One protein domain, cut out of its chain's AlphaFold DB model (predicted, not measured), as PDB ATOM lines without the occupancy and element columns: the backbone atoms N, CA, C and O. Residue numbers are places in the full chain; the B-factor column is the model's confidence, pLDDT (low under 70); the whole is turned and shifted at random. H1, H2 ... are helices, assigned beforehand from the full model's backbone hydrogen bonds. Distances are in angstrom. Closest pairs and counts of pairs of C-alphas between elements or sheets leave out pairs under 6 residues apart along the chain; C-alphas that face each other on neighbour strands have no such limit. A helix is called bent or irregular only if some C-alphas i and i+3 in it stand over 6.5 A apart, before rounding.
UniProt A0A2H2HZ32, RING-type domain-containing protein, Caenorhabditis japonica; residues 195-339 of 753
ATOM      1  N   VAL A 195      43.666  10.460 -24.189       57.50
ATOM      2  CA  VAL A 195      43.509  11.629 -23.309       57.50
ATOM      3  C   VAL A 195      43.207  11.240 -21.851       57.50
ATOM      4  O   VAL A 195      43.220  12.096 -20.971       57.50
ATOM      5  N   ARG A 196      43.013   9.945 -21.554       64.69
ATOM      6  CA  ARG A 196      42.761   9.412 -20.195       64.69
ATOM      7  C   ARG A 196      41.542  10.044 -19.522       64.69
ATOM      8  O   ARG A 196      41.578  10.445 -18.355       64.69
ATOM      9  N   ILE A 197      40.461  10.165 -20.272       58.34
ATOM     10  CA  ILE A 197      39.252  10.809 -19.780       58.34
ATOM     11  C   ILE A 197      38.589   9.918 -18.728       58.34
ATOM     12  O   ILE A 197      38.120   8.832 -19.041       58.34
ATOM     13  N   ARG A 198      38.517  10.391 -17.481       61.81
ATOM     14  CA  ARG A 198      37.850   9.660 -16.393       61.81
ATOM     15  C   ARG A 198      36.371   9.991 -16.334       61.81
ATOM     16  O   ARG A 198      36.037  11.175 -16.280       61.81
ATOM     17  N   VAL A 199      35.528   8.966 -16.225       59.06
ATOM     18  CA  VAL A 199      34.084   9.090 -15.989       59.06
ATOM     19  C   VAL A 199      33.815   9.469 -14.516       59.06
ATOM     20  O   VAL A 199      33.956   8.673 -13.593       59.06
ATOM     21  N   LYS A 200      33.480  10.734 -14.268       60.25
ATOM     22  CA  LYS A 200      32.968  11.327 -13.026       60.25
ATOM     23  C   LYS A 200      31.434  11.275 -12.969       60.25
ATOM     24  O   LYS A 200      30.740  11.938 -13.722       60.25
ATOM     25  N   TYR A 201      30.905  10.557 -11.989       59.78
ATOM     26  CA  TYR A 201      29.477  10.540 -11.682       59.78
ATOM     27  C   TYR A 201      29.146  11.753 -10.784       59.78
ATOM     28  O   TYR A 201      29.859  11.949  -9.792       59.78
ATOM     29  N   PRO A 202      28.119  12.567 -11.094       52.06
ATOM     30  CA  PRO A 202      27.788  13.788 -10.349       52.06
ATOM     31  C   PRO A 202      27.249  13.477  -8.947       52.06
ATOM     32  O   PRO A 202      27.439  14.270  -8.029       52.06
ATOM     33  N   ASP A 203      26.684  12.280  -8.756       58.28
ATOM     34  CA  ASP A 203      26.238  11.778  -7.462       58.28
ATOM     35  C   ASP A 203      27.105  10.602  -6.993       58.28
ATOM     36  O   ASP A 203      27.371   9.645  -7.722       58.28
ATOM     37  N   GLN A 204      27.533  10.641  -5.726       54.22
ATOM     38  CA  GLN A 204      28.448   9.660  -5.116       54.22
ATOM     39  C   GLN A 204      27.906   8.221  -5.052       54.22
ATOM     40  O   GLN A 204      28.642   7.301  -4.691       54.22
ATOM     41  N   LYS A 205      26.638   7.989  -5.405       63.31
ATOM     42  CA  LYS A 205      26.087   6.640  -5.536       63.31
ATOM     43  C   LYS A 205      26.284   6.160  -6.964       63.31
ATOM     44  O   LYS A 205      25.325   6.028  -7.717       63.31
ATOM     45  N   ARG A 206      27.541   5.871  -7.310       62.59
ATOM     46  CA  ARG A 206      27.846   5.046  -8.483       62.59
ATOM     47  C   ARG A 206      26.977   3.791  -8.383       62.59
ATOM     48  O   ARG A 206      27.076   3.108  -7.354       62.59
ATOM     49  N   PRO A 207      26.097   3.501  -9.354       62.59
ATOM     50  CA  PRO A 207      25.362   2.251  -9.364       62.59
ATOM     51  C   PRO A 207      26.370   1.127  -9.611       62.59
ATOM     52  O   PRO A 207      26.599   0.722 -10.744       62.59
ATOM     53  N   LYS A 208      27.012   0.651  -8.536       69.44
ATOM     54  CA  LYS A 208      27.974  -0.445  -8.606       69.44
ATOM     55  C   LYS A 208      27.254  -1.641  -9.187       69.44
ATOM     56  O   LYS A 208      26.254  -2.097  -8.622       69.44
ATOM     57  N   LEU A 209      27.752  -2.127 -10.312       67.31
ATOM     58  CA  LEU A 209      27.204  -3.323 -10.902       67.31
ATOM     59  C   LEU A 209      27.430  -4.485  -9.945       67.31
ATOM     60  O   LEU A 209      28.565  -4.776  -9.576       67.31
ATOM     61  N   GLN A 210      26.347  -5.129  -9.527       81.50
ATOM     62  CA  GLN A 210      26.460  -6.389  -8.819       81.50
ATOM     63  C   GLN A 210      26.446  -7.512  -9.857       81.50
ATOM     64  O   GLN A 210      25.669  -7.425 -10.813       81.50
ATOM     65  N   PRO A 211      27.228  -8.586  -9.662       86.75
ATOM     66  CA  PRO A 211      27.159  -9.776 -10.510       86.75
ATOM     67  C   PRO A 211      25.724 -10.296 -10.692       86.75
ATOM     68  O   PRO A 211      25.338 -10.728 -11.775       86.75
ATOM     69  N   ALA A 212      24.881 -10.130  -9.667       86.69
ATOM     70  CA  ALA A 212      23.459 -10.472  -9.697       86.69
ATOM     71  C   ALA A 212      22.659  -9.787 -10.823       86.69
ATOM     72  O   ALA A 212      21.640 -10.321 -11.252       86.69
ATOM     73  N   ASP A 213      23.084  -8.618 -11.309       84.81
ATOM     74  CA  ASP A 213      22.391  -7.934 -12.403       84.81
ATOM     75  C   ASP A 213      22.728  -8.516 -13.777       84.81
ATOM     76  O   ASP A 213      21.861  -8.527 -14.646       84.81
ATOM     77  N   LEU A 214      23.943  -9.045 -13.957       86.19
ATOM     78  CA  LEU A 214      24.348  -9.751 -15.178       86.19
ATOM     79  C   LEU A 214      23.648 -11.111 -15.285       86.19
ATOM     80  O   LEU A 214      23.277 -11.537 -16.373       86.19
ATOM     81  N   VAL A 215      23.407 -11.763 -14.143       91.44
ATOM     82  CA  VAL A 215      22.739 -13.073 -14.065       91.44
ATOM     83  C   VAL A 215      21.261 -13.011 -14.483       91.44
ATOM     84  O   VAL A 215      20.702 -14.034 -14.866       91.44
ATOM     85  N   LYS A 216      20.617 -11.833 -14.457       91.25
ATOM     86  CA  LYS A 216      19.206 -11.683 -14.867       91.25
ATOM     87  C   LYS A 216      18.982 -11.966 -16.353       91.25
ATOM     88  O   LYS A 216      17.944 -12.514 -16.703       91.25
ATOM     89  N   ASP A 217      19.926 -11.569 -17.204       91.56
ATOM     90  CA  ASP A 217      19.857 -11.760 -18.657       91.56
ATOM     91  C   ASP A 217      21.273 -11.964 -19.233       91.56
ATOM     92  O   ASP A 217      21.853 -11.062 -19.854       91.56
ATOM     93  N   PRO A 218      21.885 -13.134 -18.967       92.00
ATOM     94  CA  PRO A 218      23.301 -13.349 -19.225       92.00
ATOM     95  C   PRO A 218      23.632 -13.337 -20.717       92.00
ATOM     96  O   PRO A 218      24.702 -12.871 -21.090       92.00
ATOM     97  N   GLU A 219      22.739 -13.799 -21.593       92.75
ATOM     98  CA  GLU A 219      23.009 -13.821 -23.036       92.75
ATOM     99  C   GLU A 219      22.963 -12.417 -23.649       92.75
ATOM    100  O   GLU A 219      23.818 -12.067 -24.471       92.75
ATOM    101  N   ARG A 220      22.029 -11.565 -23.203       89.06
ATOM    102  CA  ARG A 220      21.973 -10.169 -23.648       89.06
ATOM    103  C   ARG A 220      23.228  -9.407 -23.239       89.06
ATOM    104  O   ARG A 220      23.860  -8.781 -24.092       89.06
ATOM    105  N   PHE A 221      23.606  -9.460 -21.960       87.25
ATOM    106  CA  PHE A 221      24.785  -8.741 -21.475       87.25
ATOM    107  C   PHE A 221      26.076  -9.294 -22.065       87.25
ATOM    108  O   PHE A 221      26.939  -8.507 -22.449       87.25
ATOM    109  N   ARG A 222      26.183 -10.619 -22.219       93.19
ATOM    110  CA  ARG A 222      27.313 -11.246 -22.906       93.19
ATOM    111  C   ARG A 222      27.488 -10.676 -24.301       93.19
ATOM    112  O   ARG A 222      28.582 -10.236 -24.627       93.19
ATOM    113  N   LYS A 223      26.423 -10.638 -25.105       90.81
ATOM    114  CA  LYS A 223      26.488 -10.091 -26.463       90.81
ATOM    115  C   LYS A 223      26.950  -8.634 -26.461       90.81
ATOM    116  O   LYS A 223      27.876  -8.297 -27.187       90.81
ATOM    117  N   ILE A 224      26.359  -7.790 -25.614       86.00
ATOM    118  CA  ILE A 224      26.697  -6.359 -25.533       86.00
ATOM    119  C   ILE A 224      28.160  -6.154 -25.120       86.00
ATOM    120  O   ILE A 224      28.886  -5.405 -25.774       86.00
ATOM    121  N   ILE A 225      28.602  -6.827 -24.055       88.56
ATOM    122  CA  ILE A 225      29.959  -6.694 -23.514       88.56
ATOM    123  C   ILE A 225      30.985  -7.260 -24.494       88.56
ATOM    124  O   ILE A 225      31.996  -6.611 -24.748       88.56
ATOM    125  N   VAL A 226      30.734  -8.435 -25.076       93.88
ATOM    126  CA  VAL A 226      31.659  -9.062 -26.027       93.88
ATOM    127  C   VAL A 226      31.772  -8.227 -27.300       93.88
ATOM    128  O   VAL A 226      32.888  -7.891 -27.699       93.88
ATOM    129  N   ASP A 227      30.651  -7.808 -27.892       88.88
ATOM    130  CA  ASP A 227      30.650  -6.960 -29.091       88.88
ATOM    131  C   ASP A 227      31.355  -5.620 -28.837       88.88
ATOM    132  O   ASP A 227      32.028  -5.079 -29.723       88.88
ATOM    133  N   PHE A 228      31.211  -5.072 -27.627       89.75
ATOM    134  CA  PHE A 228      31.940  -3.884 -27.207       89.75
ATOM    135  C   PHE A 228      33.443  -4.152 -27.100       89.75
ATOM    136  O   PHE A 228      34.216  -3.467 -27.771       89.75
ATOM    137  N   LEU A 229      33.856  -5.147 -26.310       92.00
ATOM    138  CA  LEU A 229      35.259  -5.464 -26.030       92.00
ATOM    139  C   LEU A 229      36.042  -5.796 -27.297       92.00
ATOM    140  O   LEU A 229      37.157  -5.313 -27.468       92.00
ATOM    141  N   VAL A 230      35.447  -6.548 -28.226       92.56
ATOM    142  CA  VAL A 230      36.082  -6.885 -29.509       92.56
ATOM    143  C   VAL A 230      36.442  -5.624 -30.293       92.56
ATOM    144  O   VAL A 230      37.548  -5.530 -30.825       92.56
ATOM    145  N   LYS A 231      35.542  -4.632 -30.320       87.75
ATOM    146  CA  LYS A 231      35.806  -3.320 -30.933       87.75
ATOM    147  C   LYS A 231      36.784  -2.495 -30.097       87.75
ATOM    148  O   LYS A 231      37.551  -1.710 -30.648       87.75
ATOM    149  N   GLU A 232      36.747  -2.660 -28.780       88.31
ATOM    150  CA  GLU A 232      37.573  -1.900 -27.849       88.31
ATOM    151  C   GLU A 232      39.045  -2.318 -27.888       88.31
ATOM    152  O   GLU A 232      39.943  -1.482 -27.781       88.31
ATOM    153  N   PHE A 233      39.330  -3.595 -28.138       91.06
ATOM    154  CA  PHE A 233      40.702  -4.063 -28.286       91.06
ATOM    155  C   PHE A 233      41.444  -3.318 -29.403       91.06
ATOM    156  O   PHE A 233      42.618  -2.995 -29.232       91.06
ATOM    157  N   ASP A 234      40.768  -2.929 -30.488       88.25
ATOM    158  CA  ASP A 234      41.359  -2.160 -31.599       88.25
ATOM    159  C   ASP A 234      41.706  -0.701 -31.269       88.25
ATOM    160  O   ASP A 234      42.305   0.010 -32.089       88.25
ATOM    161  N   VAL A 235      41.330  -0.238 -30.077       84.31
ATOM    162  CA  VAL A 235      41.602   1.121 -29.599       84.31
ATOM    163  C   VAL A 235      42.450   1.152 -28.326       84.31
ATOM    164  O   VAL A 235      42.999   2.203 -27.997       84.31
ATOM    165  N   ILE A 236      42.631   0.010 -27.655       85.06
ATOM    166  CA  ILE A 236      43.478  -0.124 -26.466       85.06
ATOM    167  C   ILE A 236      44.960  -0.084 -26.874       85.06
ATOM    168  O   ILE A 236      45.401  -0.915 -27.667       85.06
ATOM    169  N   PRO A 237      45.774   0.850 -26.355       82.00
ATOM    170  CA  PRO A 237      47.210   0.868 -26.622       82.00
ATOM    171  C   PRO A 237      47.924  -0.299 -25.924       82.00
ATOM    172  O   PRO A 237      47.686  -0.565 -24.744       82.00
ATOM    173  N   LEU A 238      48.858  -0.945 -26.628       83.62
ATOM    174  CA  LEU A 238      49.785  -1.915 -26.027       83.62
ATOM    175  C   LEU A 238      50.660  -1.251 -24.956       83.62
ATOM    176  O   LEU A 238      51.025  -0.082 -25.082       83.62
ATOM    177  N   PHE A 239      51.023  -1.984 -23.907       80.75
ATOM    178  CA  PHE A 239      51.930  -1.493 -22.866       80.75
ATOM    179  C   PHE A 239      53.338  -1.254 -23.418       80.75
ATOM    180  O   PHE A 239      53.956  -0.219 -23.159       80.75
ATOM    181  N   VAL A 240      53.819  -2.199 -24.231       76.44
ATOM    182  CA  VAL A 240      55.119  -2.113 -24.898       76.44
ATOM    183  C   VAL A 240      54.967  -1.279 -26.162       76.44
ATOM    184  O   VAL A 240      54.751  -1.783 -27.264       76.44
ATOM    185  N   GLN A 241      55.053   0.031 -25.975       75.50
ATOM    186  CA  GLN A 241      55.163   0.983 -27.069       75.50
ATOM    187  C   GLN A 241      56.637   1.226 -27.409       75.50
ATOM    188  O   GLN A 241      57.452   1.361 -26.489       75.50
ATOM    189  N   PRO A 242      57.005   1.317 -28.698       66.50
ATOM    190  CA  PRO A 242      58.339   1.762 -29.070       66.50
ATOM    191  C   PRO A 242      58.589   3.177 -28.521       66.50
ATOM    192  O   PRO A 242      57.704   4.037 -28.549       66.50
ATOM    193  N   MET A 243      59.801   3.404 -28.008       74.00
ATOM    194  CA  MET A 243      60.243   4.706 -27.498       74.00
ATOM    195  C   MET A 243      61.380   5.279 -28.354       74.00
ATOM    196  O   MET A 243      62.518   5.344 -27.882       74.00
ATOM    197  N   PRO A 244      61.134   5.652 -29.621       55.75
ATOM    198  CA  PRO A 244      62.141   6.374 -30.384       55.75
ATOM    199  C   PRO A 244      62.389   7.727 -29.697       55.75
ATOM    200  O   PRO A 244      61.453   8.455 -29.364       55.75
ATOM    201  N   SER A 245      63.659   8.015 -29.408       68.81
ATOM    202  CA  SER A 245      64.110   9.274 -28.787       68.81
ATOM    203  C   SER A 245      63.519   9.576 -27.398       68.81
ATOM    204  O   SER A 245      63.364  10.731 -27.020       68.81
ATOM    205  N   GLY A 246      63.162   8.545 -26.621       70.31
ATOM    206  CA  GLY A 246      62.658   8.707 -25.247       70.31
ATOM    207  C   GLY A 246      61.189   9.141 -25.133       70.31
ATOM    208  O   GLY A 246      60.657   9.227 -24.026       70.31
ATOM    209  N   ILE A 247      60.495   9.350 -26.256       55.47
ATOM    210  CA  ILE A 247      59.061   9.663 -26.294       55.47
ATOM    211  C   ILE A 247      58.288   8.358 -26.522       55.47
ATOM    212  O   ILE A 247      58.626   7.582 -27.408       55.47
ATOM    213  N   ARG A 248      57.232   8.086 -25.742       56.97
ATOM    214  CA  ARG A 248      56.366   6.906 -25.952       56.97
ATOM    215  C   ARG A 248      55.420   7.132 -27.130       56.97
ATOM    216  O   ARG A 248      54.480   7.917 -27.015       56.97
ATOM    217  N   TRP A 249      55.620   6.404 -28.225       54.59
ATOM    218  CA  TRP A 249      54.744   6.456 -29.398       54.59
ATOM    219  C   TRP A 249      53.622   5.431 -29.271       54.59
ATOM    220  O   TRP A 249      53.897   4.242 -29.218       54.59
ATOM    221  N   ARG A 250      52.353   5.853 -29.257       65.88
ATOM    222  CA  ARG A 250      51.197   4.937 -29.187       65.88
ATOM    223  C   ARG A 250      50.773   4.455 -30.576       65.88
ATOM    224  O   ARG A 250      49.651   4.695 -31.003       65.88
ATOM    225  N   THR A 251      51.681   3.818 -31.306       65.88
ATOM    226  CA  THR A 251      51.407   3.378 -32.686       65.88
ATOM    227  C   THR A 251      50.845   1.968 -32.767       65.88
ATOM    228  O   THR A 251      50.187   1.642 -33.754       65.88
ATOM    229  N   LYS A 252      51.072   1.132 -31.746       78.56
ATOM    230  CA  LYS A 252      50.590  -0.251 -31.732       78.56
ATOM    231  C   LYS A 252      49.399  -0.405 -30.790       78.56
ATOM    232  O   LYS A 252      49.498  -0.133 -29.591       78.56
ATOM    233  N   PHE A 253      48.285  -0.878 -31.330       84.81
ATOM    234  CA  PHE A 253      47.069  -1.160 -30.571       84.81
ATOM    235  C   PHE A 253      46.968  -2.657 -30.287       84.81
ATOM    236  O   PHE A 253      47.369  -3.479 -31.110       84.81
ATOM    237  N   PHE A 254      46.429  -3.010 -29.128       88.44
ATOM    238  CA  PHE A 254      46.304  -4.384 -28.659       88.44
ATOM    239  C   PHE A 254      45.568  -5.250 -29.681       88.44
ATOM    240  O   PHE A 254      46.095  -6.266 -30.112       88.44
ATOM    241  N   GLY A 255      44.435  -4.774 -30.191       87.44
ATOM    242  CA  GLY A 255      43.614  -5.473 -31.174       87.44
ATOM    243  C   GLY A 255      44.281  -5.682 -32.532       87.44
ATOM    244  O   GLY A 255      43.912  -6.613 -33.236       87.44
ATOM    245  N   SER A 256      45.294  -4.882 -32.882       89.00
ATOM    246  CA  SER A 256      46.087  -5.106 -34.100       89.00
ATOM    247  C   SER A 256      47.142  -6.206 -33.945       89.00
ATOM    248  O   SER A 256      47.666  -6.688 -34.945       89.00
ATOM    249  N   ALA A 257      47.462  -6.597 -32.709       88.94
ATOM    250  CA  ALA A 257      48.466  -7.612 -32.398       88.94
ATOM    251  C   ALA A 257      47.873  -9.000 -32.112       88.94
ATOM    252  O   ALA A 257      48.633  -9.946 -31.929       88.94
ATOM    253  N   ILE A 258      46.543  -9.117 -32.068       93.31
ATOM    254  CA  ILE A 258      45.832 -10.359 -31.760       93.31
ATOM    255  C   ILE A 258      44.801 -10.665 -32.848       93.31
ATOM    256  O   ILE A 258      44.205  -9.766 -33.448       93.31
ATOM    257  N   SER A 259      44.590 -11.949 -33.102       96.00
ATOM    258  CA  SER A 259      43.577 -12.443 -34.036       96.00
ATOM    259  C   SER A 259      42.152 -12.194 -33.526       96.00
ATOM    260  O   SER A 259      41.921 -11.938 -32.342       96.00
ATOM    261  N   ILE A 260      41.161 -12.284 -34.419       94.56
ATOM    262  CA  ILE A 260      39.747 -12.133 -34.041       94.56
ATOM    263  C   ILE A 260      39.297 -13.205 -33.038       94.56
ATOM    264  O   ILE A 260      38.551 -12.895 -32.111       94.56
ATOM    265  N   ASP A 261      39.809 -14.430 -33.156       96.44
ATOM    266  CA  ASP A 261      39.494 -15.526 -32.237       96.44
ATOM    267  C   ASP A 261      40.077 -15.270 -30.842       96.44
ATOM    268  O   ASP A 261      39.415 -15.507 -29.831       96.44
ATOM    269  N   GLU A 262      41.280 -14.696 -30.766       95.81
ATOM    270  CA  GLU A 262      41.877 -14.267 -29.497       95.81
ATOM    271  C   GLU A 262      41.114 -13.100 -28.871       95.81
ATOM    272  O   GLU A 262      40.885 -13.114 -27.662       95.81
ATOM    273  N   LYS A 263      40.652 -12.125 -29.670       95.31
ATOM    274  CA  LYS A 263      39.755 -11.059 -29.185       95.31
ATOM    275  C   LYS A 263      38.498 -11.655 -28.566       95.31
ATOM    276  O   LYS A 263      38.128 -11.282 -27.458       95.31
ATOM    277  N   MET A 264      37.860 -12.600 -29.254       96.50
ATOM    278  CA  MET A 264      36.668 -13.273 -28.743       96.50
ATOM    279  C   MET A 264      36.974 -14.060 -27.468       96.50
ATOM    280  O   MET A 264      36.188 -14.006 -26.522       96.50
ATOM    281  N   ARG A 265      38.119 -14.749 -27.392       97.00
ATOM    282  CA  ARG A 265      38.551 -15.454 -26.177       97.00
ATOM    283  C   ARG A 265      38.705 -14.491 -24.998       97.00
ATOM    284  O   ARG A 265      38.051 -14.696 -23.981       97.00
ATOM    285  N   TYR A 266      39.474 -13.412 -25.157       96.81
ATOM    286  CA  TYR A 266      39.663 -12.406 -24.106       96.81
ATOM    287  C   TYR A 266      38.350 -11.743 -23.695       96.81
ATOM    288  O   TYR A 266      38.096 -11.566 -22.509       96.81
ATOM    289  N   ALA A 267      37.481 -11.413 -24.651       95.88
ATOM    290  CA  ALA A 267      36.179 -10.831 -24.350       95.88
ATOM    291  C   ALA A 267      35.301 -11.774 -23.507       95.88
ATOM    292  O   ALA A 267      34.654 -11.329 -22.561       95.88
ATOM    293  N   ASN A 268      35.305 -13.077 -23.816       96.31
ATOM    294  CA  ASN A 268      34.580 -14.079 -23.032       96.31
ATOM    295  C   ASN A 268      35.203 -14.299 -21.643       96.31
ATOM    296  O   ASN A 268      34.460 -14.446 -20.676       96.31
ATOM    297  N   GLU A 269      36.533 -14.301 -21.525       96.88
ATOM    298  CA  GLU A 269      37.227 -14.401 -20.233       96.88
ATOM    299  C   GLU A 269      36.905 -13.198 -19.338       96.88
ATOM    300  O   GLU A 269      36.511 -13.383 -18.190       96.88
ATOM    301  N   ILE A 270      36.969 -11.974 -19.872       95.12
ATOM    302  CA  ILE A 270      36.597 -10.754 -19.140       95.12
ATOM    303  C   ILE A 270      35.126 -10.809 -18.721       95.12
ATOM    304  O   ILE A 270      34.807 -10.500 -17.577       95.12
ATOM    305  N   TYR A 271      34.229 -11.248 -19.607       95.44
ATOM    306  CA  TYR A 271      32.822 -11.423 -19.254       95.44
ATOM    307  C   TYR A 271      32.632 -12.437 -18.111       95.44
ATOM    308  O   TYR A 271      31.885 -12.172 -17.171       95.44
ATOM    309  N   ALA A 272      33.344 -13.567 -18.144       95.75
ATOM    310  CA  ALA A 272      33.321 -14.549 -17.063       95.75
ATOM    311  C   ALA A 272      33.861 -13.969 -15.744       95.75
ATOM    312  O   ALA A 272      33.270 -14.211 -14.692       95.75
ATOM    313  N   LEU A 273      34.917 -13.147 -15.792       95.38
ATOM    314  CA  LEU A 273      35.412 -12.425 -14.617       95.38
ATOM    315  C   LEU A 273      34.348 -11.493 -14.027       95.38
ATOM    316  O   LEU A 273      34.181 -11.464 -12.811       95.38
ATOM    317  N   MET A 274      33.592 -10.779 -14.868       92.94
ATOM    318  CA  MET A 274      32.515  -9.883 -14.421       92.94
ATOM    319  C   MET A 274      31.339 -10.627 -13.762       92.94
ATOM    320  O   MET A 274      30.613 -10.051 -12.951       92.94
ATOM    321  N   LEU A 275      31.133 -11.906 -14.095       93.06
ATOM    322  CA  LEU A 275      30.128 -12.753 -13.440       93.06
ATOM    323  C   LEU A 275      30.560 -13.214 -12.042       93.06
ATOM    324  O   LEU A 275      29.703 -13.502 -11.209       93.06
ATOM    325  N   ILE A 276      31.867 -13.303 -11.783       94.19
ATOM    326  CA  ILE A 276      32.419 -13.768 -10.503       94.19
ATOM    327  C   ILE A 276      32.674 -12.580  -9.573       94.19
ATOM    328  O   ILE A 276      32.299 -12.602  -8.401       94.19
ATOM    329  N   ASN A 277      33.294 -11.529 -10.106       92.56
ATOM    330  CA  ASN A 277      33.748 -10.367  -9.364       92.56
ATOM    331  C   ASN A 277      32.974  -9.120  -9.790       92.56
ATOM    332  O   ASN A 277      32.797  -8.846 -10.973       92.56
ATOM    333  N   ALA A 278      32.542  -8.319  -8.814       86.38
ATOM    334  CA  ALA A 278      31.934  -7.026  -9.108       86.38
ATOM    335  C   ALA A 278      32.964  -6.089  -9.769       86.38
ATOM    336  O   ALA A 278      34.081  -5.938  -9.258       86.38
ATOM    337  N   ASN A 279      32.576  -5.426 -10.863       83.81
ATOM    338  CA  ASN A 279      33.402  -4.410 -11.526       83.81
ATOM    339  C   ASN A 279      33.821  -3.297 -10.547       83.81
ATOM    340  O   ASN A 279      33.095  -2.973  -9.599       83.81
ATOM    341  N   GLY A 280      35.004  -2.717 -10.763       81.19
ATOM    342  CA  GLY A 280      35.576  -1.699  -9.877       81.19
ATOM    343  C   GLY A 280      36.129  -2.215  -8.539       81.19
ATOM    344  O   GLY A 280      36.489  -1.412  -7.674       81.19
ATOM    345  N   THR A 281      36.191  -3.532  -8.319       88.44
ATOM    346  CA  THR A 281      36.891  -4.118  -7.163       88.44
ATOM    347  C   THR A 281      38.375  -4.335  -7.467       88.44
ATOM    348  O   THR A 281      38.757  -4.640  -8.593       88.44
ATOM    349  N   ALA A 282      39.236  -4.223  -6.449       91.00
ATOM    350  CA  ALA A 282      40.670  -4.480  -6.613       91.00
ATOM    351  C   ALA A 282      40.958  -5.929  -7.058       91.00
ATOM    352  O   ALA A 282      41.927  -6.172  -7.772       91.00
ATOM    353  N   THR A 283      40.107  -6.885  -6.669       93.44
ATOM    354  CA  THR A 283      40.183  -8.281  -7.125       93.44
ATOM    355  C   THR A 283      39.914  -8.385  -8.622       93.44
ATOM    356  O   THR A 283      40.751  -8.930  -9.334       93.44
ATOM    357  N   PHE A 284      38.828  -7.770  -9.110       92.94
ATOM    358  CA  PHE A 284      38.526  -7.708 -10.542       92.94
ATOM    359  C   PHE A 284      39.682  -7.095 -11.339       92.94
ATOM    360  O   PHE A 284      40.096  -7.658 -12.343       92.94
ATOM    361  N   GLN A 285      40.263  -5.988 -10.868       91.88
ATOM    362  CA  GLN A 285      41.375  -5.328 -11.561       91.88
ATOM    363  C   GLN A 285      42.646  -6.184 -11.620       91.88
ATOM    364  O   GLN A 285      43.312  -6.223 -12.655       91.88
ATOM    365  N   ASN A 286      42.978  -6.889 -10.534       93.81
ATOM    366  CA  ASN A 286      44.132  -7.787 -10.500       93.81
ATOM    367  C   ASN A 286      43.942  -8.996 -11.426       93.81
ATOM    368  O   ASN A 286      44.873  -9.385 -12.129       93.81
ATOM    369  N   GLU A 287      42.742  -9.574 -11.463       95.56
ATOM    370  CA  GLU A 287      42.422 -10.682 -12.370       95.56
ATOM    371  C   GLU A 287      42.354 -10.224 -13.831       95.56
ATOM    372  O   GLU A 287      42.870 -10.902 -14.718       95.56
ATOM    373  N   LEU A 288      41.812  -9.029 -14.083       94.00
ATOM    374  CA  LEU A 288      41.780  -8.407 -15.403       94.00
ATOM    375  C   LEU A 288      43.197  -8.146 -15.939       94.00
ATOM    376  O   LEU A 288      43.457  -8.368 -17.121       94.00
ATOM    377  N   LEU A 289      44.133  -7.740 -15.073       94.25
ATOM    378  CA  LEU A 289      45.557  -7.638 -15.411       94.25
ATOM    379  C   LEU A 289      46.164  -9.010 -15.759       94.25
ATOM    380  O   LEU A 289      47.022  -9.090 -16.634       94.25
ATOM    381  N   GLY A 290      45.696 -10.082 -15.115       95.12
ATOM    382  CA  GLY A 290      46.068 -11.459 -15.448       95.12
ATOM    383  C   GLY A 290      45.576 -11.902 -16.829       95.12
ATOM    384  O   GLY A 290      46.312 -12.570 -17.551       95.12
ATOM    385  N   VAL A 291      44.368 -11.484 -17.224       95.88
ATOM    386  CA  VAL A 291      43.800 -11.758 -18.559       95.88
ATOM    387  C   VAL A 291      44.488 -10.927 -19.646       95.88
ATOM    388  O   VAL A 291      44.764 -11.430 -20.736       95.88
ATOM    389  N   LEU A 292      44.813  -9.663 -19.355       95.12
ATOM    390  CA  LEU A 292      45.414  -8.715 -20.300       95.12
ATOM    391  C   LEU A 292      46.814  -8.237 -19.855       95.12
ATOM    392  O   LEU A 292      47.029  -7.033 -19.683       95.12
ATOM    393  N   PRO A 293      47.820  -9.127 -19.753       92.75
ATOM    394  CA  PRO A 293      49.141  -8.772 -19.220       92.75
ATOM    395  C   PRO A 293      49.916  -7.787 -20.112       92.75
ATOM    396  O   PRO A 293      50.874  -7.154 -19.675       92.75
ATOM    397  N   GLN A 294      49.513  -7.647 -21.378       90.19
ATOM    398  CA  GLN A 294      50.139  -6.745 -22.349       90.19
ATOM    399  C   GLN A 294      49.578  -5.317 -22.301       90.19
ATOM    400  O   GLN A 294      50.015  -4.466 -23.078       90.19
ATOM    401  N   VAL A 295      48.599  -5.045 -21.437       89.12
ATOM    402  CA  VAL A 295      47.940  -3.743 -21.310       89.12
ATOM    403  C   VAL A 295      48.348  -3.109 -19.980       89.12
ATOM    404  O   VAL A 295      48.394  -3.761 -18.945       89.12
ATOM    405  N   GLY A 296      48.679  -1.816 -19.998       89.06
ATOM    406  CA  GLY A 296      49.082  -1.109 -18.780       89.06
ATOM    407  C   GLY A 296      47.931  -0.944 -17.788       89.06
ATOM    408  O   GLY A 296      46.799  -0.696 -18.200       89.06
ATOM    409  N   ALA A 297      48.236  -0.974 -16.486       88.81
ATOM    410  CA  ALA A 297      47.251  -0.826 -15.407       88.81
ATOM    411  C   ALA A 297      46.366   0.432 -15.542       88.81
ATOM    412  O   ALA A 297      45.167   0.380 -15.294       88.81
ATOM    413  N   GLU A 298      46.925   1.557 -16.004       84.06
ATOM    414  CA  GLU A 298      46.154   2.789 -16.235       84.06
ATOM    415  C   GLU A 298      45.110   2.639 -17.351       84.06
ATOM    416  O   GLU A 298      44.017   3.193 -17.264       84.06
ATOM    417  N   THR A 299      45.444   1.899 -18.409       82.56
ATOM    418  CA  THR A 299      44.529   1.623 -19.520       82.56
ATOM    419  C   THR A 299      43.468   0.606 -19.105       82.56
ATOM    420  O   THR A 299      42.321   0.729 -19.518       82.56
ATOM    421  N   LEU A 300      43.829  -0.358 -18.249       87.75
ATOM    422  CA  LEU A 300      42.883  -1.314 -17.671       87.75
ATOM    423  C   LEU A 300      41.883  -0.637 -16.734       87.75
ATOM    424  O   LEU A 300      40.705  -0.965 -16.794       87.75
ATOM    425  N   GLN A 301      42.309   0.357 -15.947       87.31
ATOM    426  CA  GLN A 301      41.382   1.176 -15.161       87.31
ATOM    427  C   GLN A 301      40.368   1.893 -16.058       87.31
ATOM    428  O   GLN A 301      39.195   1.975 -15.721       87.31
ATOM    429  N   LEU A 302      40.803   2.408 -17.211       79.69
ATOM    430  CA  LEU A 302      39.894   3.078 -18.137       79.69
ATOM    431  C   LEU A 302      38.935   2.093 -18.824       79.69
ATOM    432  O   LEU A 302      37.775   2.426 -19.049       79.69
ATOM    433  N   LEU A 303      39.402   0.876 -19.119       85.44
ATOM    434  CA  LEU A 303      38.546  -0.203 -19.609       85.44
ATOM    435  C   LEU A 303      37.493  -0.604 -18.562       85.44
ATOM    436  O   LEU A 303      36.329  -0.770 -18.916       85.44
ATOM    437  N   ASP A 304      37.880  -0.709 -17.288       86.25
ATOM    438  CA  ASP A 304      36.975  -0.952 -16.152       86.25
ATOM    439  C   ASP A 304      35.916   0.163 -16.051       86.25
ATOM    440  O   ASP A 304      34.717  -0.122 -16.049       86.25
ATOM    441  N   ASP A 305      36.337   1.433 -16.124       81.88
ATOM    442  CA  ASP A 305      35.435   2.595 -16.135       81.88
ATOM    443  C   ASP A 305      34.465   2.569 -17.345       81.88
ATOM    444  O   ASP A 305      33.291   2.927 -17.219       81.88
ATOM    445  N   HIS A 306      34.918   2.145 -18.535       79.94
ATOM    446  CA  HIS A 306      34.068   2.023 -19.731       79.94
ATOM    447  C   HIS A 306      33.061   0.877 -19.624       79.94
ATOM    448  O   HIS A 306      31.902   1.039 -20.012       79.94
ATOM    449  N   LEU A 307      33.482  -0.271 -19.088       83.31
ATOM    450  CA  LEU A 307      32.589  -1.395 -18.826       83.31
ATOM    451  C   LEU A 307      31.520  -1.001 -17.801       83.31
ATOM    452  O   LEU A 307      30.341  -1.287 -18.011       83.31
ATOM    453  N   GLU A 308      31.895  -0.278 -16.741       81.94
ATOM    454  CA  GLU A 308      30.940   0.277 -15.773       81.94
ATOM    455  C   GLU A 308      29.948   1.238 -16.454       81.94
ATOM    456  O   GLU A 308      28.738   1.142 -16.232       81.94
ATOM    457  N   ALA A 309      30.431   2.121 -17.334       73.19
ATOM    458  CA  ALA A 309      29.595   3.071 -18.065       73.19
ATOM    459  C   ALA A 309      28.578   2.388 -18.994       73.19
ATOM    460  O   ALA A 309      27.399   2.729 -18.956       73.19
ATOM    461  N   ILE A 310      28.994   1.406 -19.797       76.62
ATOM    462  CA  ILE A 310      28.106   0.687 -20.732       76.62
ATOM    463  C   ILE A 310      26.970  -0.003 -19.997       76.62
ATOM    464  O   ILE A 310      25.824   0.007 -20.437       76.62
ATOM    465  N   LEU A 311      27.276  -0.583 -18.846       71.00
ATOM    466  CA  LEU A 311      26.286  -1.323 -18.088       71.00
ATOM    467  C   LEU A 311      25.374  -0.404 -17.282       71.00
ATOM    468  O   LEU A 311      24.204  -0.722 -17.082       71.00
ATOM    469  N   ALA A 312      25.880   0.750 -16.850       71.12
ATOM    470  CA  ALA A 312      25.042   1.806 -16.309       71.12
ATOM    471  C   ALA A 312      24.072   2.339 -17.377       71.12
ATOM    472  O   ALA A 312      22.891   2.488 -17.071       71.12
ATOM    473  N   ILE A 313      24.527   2.531 -18.623       68.06
ATOM    474  CA  ILE A 313      23.671   2.893 -19.766       68.06
ATOM    475  C   ILE A 313      22.581   1.843 -19.996       68.06
ATOM    476  O   ILE A 313      21.438   2.205 -20.218       68.06
ATOM    477  N   GLU A 314      22.900   0.551 -19.919       72.94
ATOM    478  CA  GLU A 314      21.892  -0.509 -20.097       72.94
ATOM    479  C   GLU A 314      20.878  -0.591 -18.942       72.94
ATOM    480  O   GLU A 314      19.756  -1.063 -19.129       72.94
ATOM    481  N   LYS A 315      21.260  -0.152 -17.736       67.94
ATOM    482  CA  LYS A 315      20.396  -0.162 -16.542       67.94
ATOM    483  C   LYS A 315      19.539   1.085 -16.374       67.94
ATOM    484  O   LYS A 315      18.550   1.039 -15.644       67.94
ATOM    485  N   THR A 316      19.960   2.197 -16.952       64.31
ATOM    486  CA  THR A 316      19.298   3.497 -16.820       64.31
ATOM    487  C   THR A 316      18.711   3.902 -18.162       64.31
ATOM    488  O   THR A 316      19.069   3.340 -19.192       64.31
ATOM    489  N   ASP A 317      17.775   4.851 -18.182       61.03
ATOM    490  CA  ASP A 317      17.408   5.431 -19.470       61.03
ATOM    491  C   ASP A 317      18.656   6.100 -20.063       61.03
ATOM    492  O   ASP A 317      19.353   6.860 -19.383       61.03
ATOM    493  N   LEU A 318      18.941   5.805 -21.333       50.44
ATOM    494  CA  LEU A 318      20.112   6.281 -22.067       50.44
ATOM    495  C   LEU A 318      20.266   7.804 -21.894       50.44
ATOM    496  O   LEU A 318      21.361   8.331 -21.696       50.44
ATOM    497  N   THR A 319      19.133   8.507 -21.910       50.47
ATOM    498  CA  THR A 319      19.011   9.953 -21.716       50.47
ATOM    499  C   THR A 319      19.483  10.414 -20.333       50.47
ATOM    500  O   THR A 319      20.159  11.435 -20.221       50.47
ATOM    501  N   GLU A 320      19.171   9.667 -19.274       55.62
ATOM    502  CA  GLU A 320      19.493  10.006 -17.884       55.62
ATOM    503  C   GLU A 320      20.984   9.801 -17.575       55.62
ATOM    504  O   GLU A 320      21.619  10.679 -16.980       55.62
ATOM    505  N   PHE A 321      21.575   8.702 -18.057       55.00
ATOM    506  CA  PHE A 321      23.010   8.434 -17.912       55.00
ATOM    507  C   PHE A 321      23.870   9.527 -18.551       55.00
ATOM    508  O   PHE A 321      24.820  10.030 -17.946       55.00
ATOM    509  N   TYR A 322      23.526   9.927 -19.779       53.53
ATOM    510  CA  TYR A 322      24.294  10.934 -20.508       53.53
ATOM    511  C   TYR A 322      24.230  12.317 -19.868       53.53
ATOM    512  O   TYR A 322      25.219  13.053 -19.902       53.53
ATOM    513  N   ASN A 323      23.080  12.671 -19.299       53.09
ATOM    514  CA  ASN A 323      22.861  13.986 -18.706       53.09
ATOM    515  C   ASN A 323      23.569  14.139 -17.361       53.09
ATOM    516  O   ASN A 323      23.934  15.251 -16.993       53.09
ATOM    517  N   SER A 324      23.768  13.031 -16.649       53.53
ATOM    518  CA  SER A 324      24.384  13.021 -15.329       53.53
ATOM    519  C   SER A 324      25.882  12.704 -15.401       53.53
ATOM    520  O   SER A 324      26.706  13.513 -14.998       53.53
ATOM    521  N   VAL A 325      26.271  11.553 -15.944       52.41
ATOM    522  CA  VAL A 325      27.580  10.938 -15.666       52.41
ATOM    523  C   VAL A 325      28.662  11.291 -16.686       52.41
ATOM    524  O   VAL A 325      29.816  11.542 -16.344       52.41
ATOM    525  N   TYR A 326      28.344  11.267 -17.975       51.03
ATOM    526  CA  TYR A 326      29.402  11.276 -18.990       51.03
ATOM    527  C   TYR A 326      29.871  12.698 -19.352       51.03
ATOM    528  O   TYR A 326      31.031  12.915 -19.706       51.03
ATOM    529  N   TYR A 327      29.000  13.700 -19.203       47.75
ATOM    530  CA  TYR A 327      29.260  15.067 -19.664       47.75
ATOM    531  C   TYR A 327      30.284  15.827 -18.797       47.75
ATOM    532  O   TYR A 327      31.244  16.387 -19.331       47.75
ATOM    533  N   ASP A 328      30.165  15.764 -17.466       45.59
ATOM    534  CA  ASP A 328      31.087  16.432 -16.520       45.59
ATOM    535  C   ASP A 328      32.516  15.869 -16.545       45.59
ATOM    536  O   ASP A 328      33.484  16.477 -16.080       45.59
ATOM    537  N   SER A 329      32.642  14.686 -17.113       49.59
ATOM    538  CA  SER A 329      33.805  13.816 -17.084       49.59
ATOM    539  C   SER A 329      34.709  14.029 -18.281       49.59
ATOM    540  O   SER A 329      35.923  14.205 -18.167       49.59
ATOM    541  N   VAL A 330      34.069  14.037 -19.447       44.06
ATOM    542  CA  VAL A 330      34.698  14.121 -20.757       44.06
ATOM    543  C   VAL A 330      35.024  15.562 -21.085       44.06
ATOM    544  O   VAL A 330      36.155  15.869 -21.459       44.06
ATOM    545  N   TYR A 331      34.089  16.473 -20.824       41.78
ATOM    546  CA  TYR A 331      34.247  17.873 -21.188       41.78
ATOM    547  C   TYR A 331      35.310  18.596 -20.344       41.78
ATOM    548  O   TYR A 331      36.159  19.301 -20.891       41.78
ATOM    549  N   ASN A 332      35.321  18.370 -19.026       43.19
ATOM    550  CA  ASN A 332      36.252  19.050 -18.119       43.19
ATOM    551  C   ASN A 332      37.702  18.548 -18.241       43.19
ATOM    552  O   ASN A 332      38.621  19.313 -17.971       43.19
ATOM    553  N   ASN A 333      37.923  17.299 -18.670       38.28
ATOM    554  CA  ASN A 333      39.271  16.736 -18.832       38.28
ATOM    555  C   ASN A 333      39.866  16.975 -20.238       38.28
ATOM    556  O   ASN A 333      41.084  17.123 -20.370       38.28
ATOM    557  N   LEU A 334      39.031  17.040 -21.287       36.62
ATOM    558  CA  LEU A 334      39.477  17.322 -22.664       36.62
ATOM    559  C   LEU A 334      39.906  18.780 -22.868       36.62
ATOM    560  O   LEU A 334      40.788  19.044 -23.681       36.62
ATOM    561  N   GLY A 335      39.298  19.727 -22.147       35.84
ATOM    562  CA  GLY A 335      39.604  21.153 -22.289       35.84
ATOM    563  C   GLY A 335      40.988  21.563 -21.778       35.84
ATOM    564  O   GLY A 335      41.547  22.537 -22.271       35.84
ATOM    565  N   THR A 336      41.550  20.828 -20.816       37.28
ATOM    566  CA  THR A 336      42.776  21.220 -20.097       37.28
ATOM    567  C   THR A 336      44.046  20.538 -20.597       37.28
ATOM    568  O   THR A 336      45.135  21.013 -20.303       37.28
ATOM    569  N   SER A 337      43.928  19.427 -21.328       36.03
ATOM    570  CA  SER A 337      45.048  18.485 -21.505       36.03
ATOM    571  C   SER A 337      45.574  18.388 -22.940       36.03
ATOM    572  O   SER A 337      46.514  17.638 -23.189       36.03
ATOM    573  N   PHE A 338      44.954  19.087 -23.897       36.03
ATOM    574  CA  PHE A 338      45.165  18.778 -25.314       36.03
ATOM    575  C   PHE A 338      46.347  19.533 -25.948       36.03
ATOM    576  O   PHE A 338      47.050  18.927 -26.746       36.03
ATOM    577  N   LEU A 339      46.638  20.787 -25.563       40.97
ATOM    578  CA  LEU A 339      47.800  21.554 -26.055       40.97
ATOM    579  C   LEU A 339      48.212  22.667 -25.069       40.97
ATOM    580  O   LEU A 339      47.442  23.601 -24.839       40.97
TER     581      LEU A 339
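This is residues 195 to 339 of the 753 residues of the protein "RING-type domain-containing protein" of Caenorhabditis japonica (UniProt A0A2H2HZ32). A long helix, H5, runs through the middle of the domain; H2, H3 and H4 make a group along one side of it, and on its other side the longest helix, H6, runs back alongside at a looser distance, with residues 195 to 199 in the gap between H5 and H6. The short H1 sits at the end of H3, and the link from H2 to H3 makes a loop whose tip around Ser 245 sticks out at one end. The printed part has 145 residues with six named helices, H1 to H6 in chain order, and no named strand; the class is all helix. It is compact, with a radius of gyration of the C-alphas of 15.9 A and spans of 49 by 38 by 24 A.

H6, residues 318 to 337, measures 27.8 A and ends at C-alpha 337, (45.048, 18.485, -21.505). It has a kink of 40 degrees near residue 325 and is irregular: C-alphas 323 and 326 are 7.1 A apart. H5, residues 297 to 315, measures 26.9 A and begins at C-alpha 297, (47.251, -0.826, -15.407). H4 is residues 282 to 291, 14.3 A, and H3 is residues 260 to 276, 24.7 A. H2, residues 218 to 233, measures 21.7 A. H1, residues 211 to 214, measures 5.4 A and begins at C-alpha 211, (27.159, -9.776, -10.510).

H6 touches no helix. It is close to H5 but not clearly touching, at a shallow tilt of 26 degrees, opposite ways; their closest C-alphas, Ile 313 and Phe 321, are 5.9 A apart. H5 touches H4 with residues 297 to 304 alone, closest at the C-alphas of Leu 289 and Ala 297, 7.0 A; they are only just about perpendicular, at 70.1 degrees. H4 and H3 touch as a helical hairpin at a shallow tilt of 22 degrees, with the closest C-alphas, Ile 270 and Leu 288, 6.8 A apart. H3 touches H2 at a steep tilt of 50 degrees, opposite ways; the closest C-alphas, Val 226 and Ala 267, are 5.1 A apart. H3 touches H1 with residues 274 to 276 alone, closest at the C-alphas of Pro 211 and Leu 275, 5.1 A. H3 and H5 are apart. Every O i to N i+4 pair is within hydrogen-bond range in H3, H4 and H5, against 11 of 12 in H2 and 8 of 16 in H6; H1 is too short for such a pair.

The two C-alphas farthest apart, Lys 216 and Ser 245, are 51.5 A apart. The printed part has no cut. The link H2 to H3, 26 residues, is long; the other links are tight. Mean pLDDT of the printed part is 76.9; 49 residues are under 70, among them residues 195 to 209 and 315 to 339.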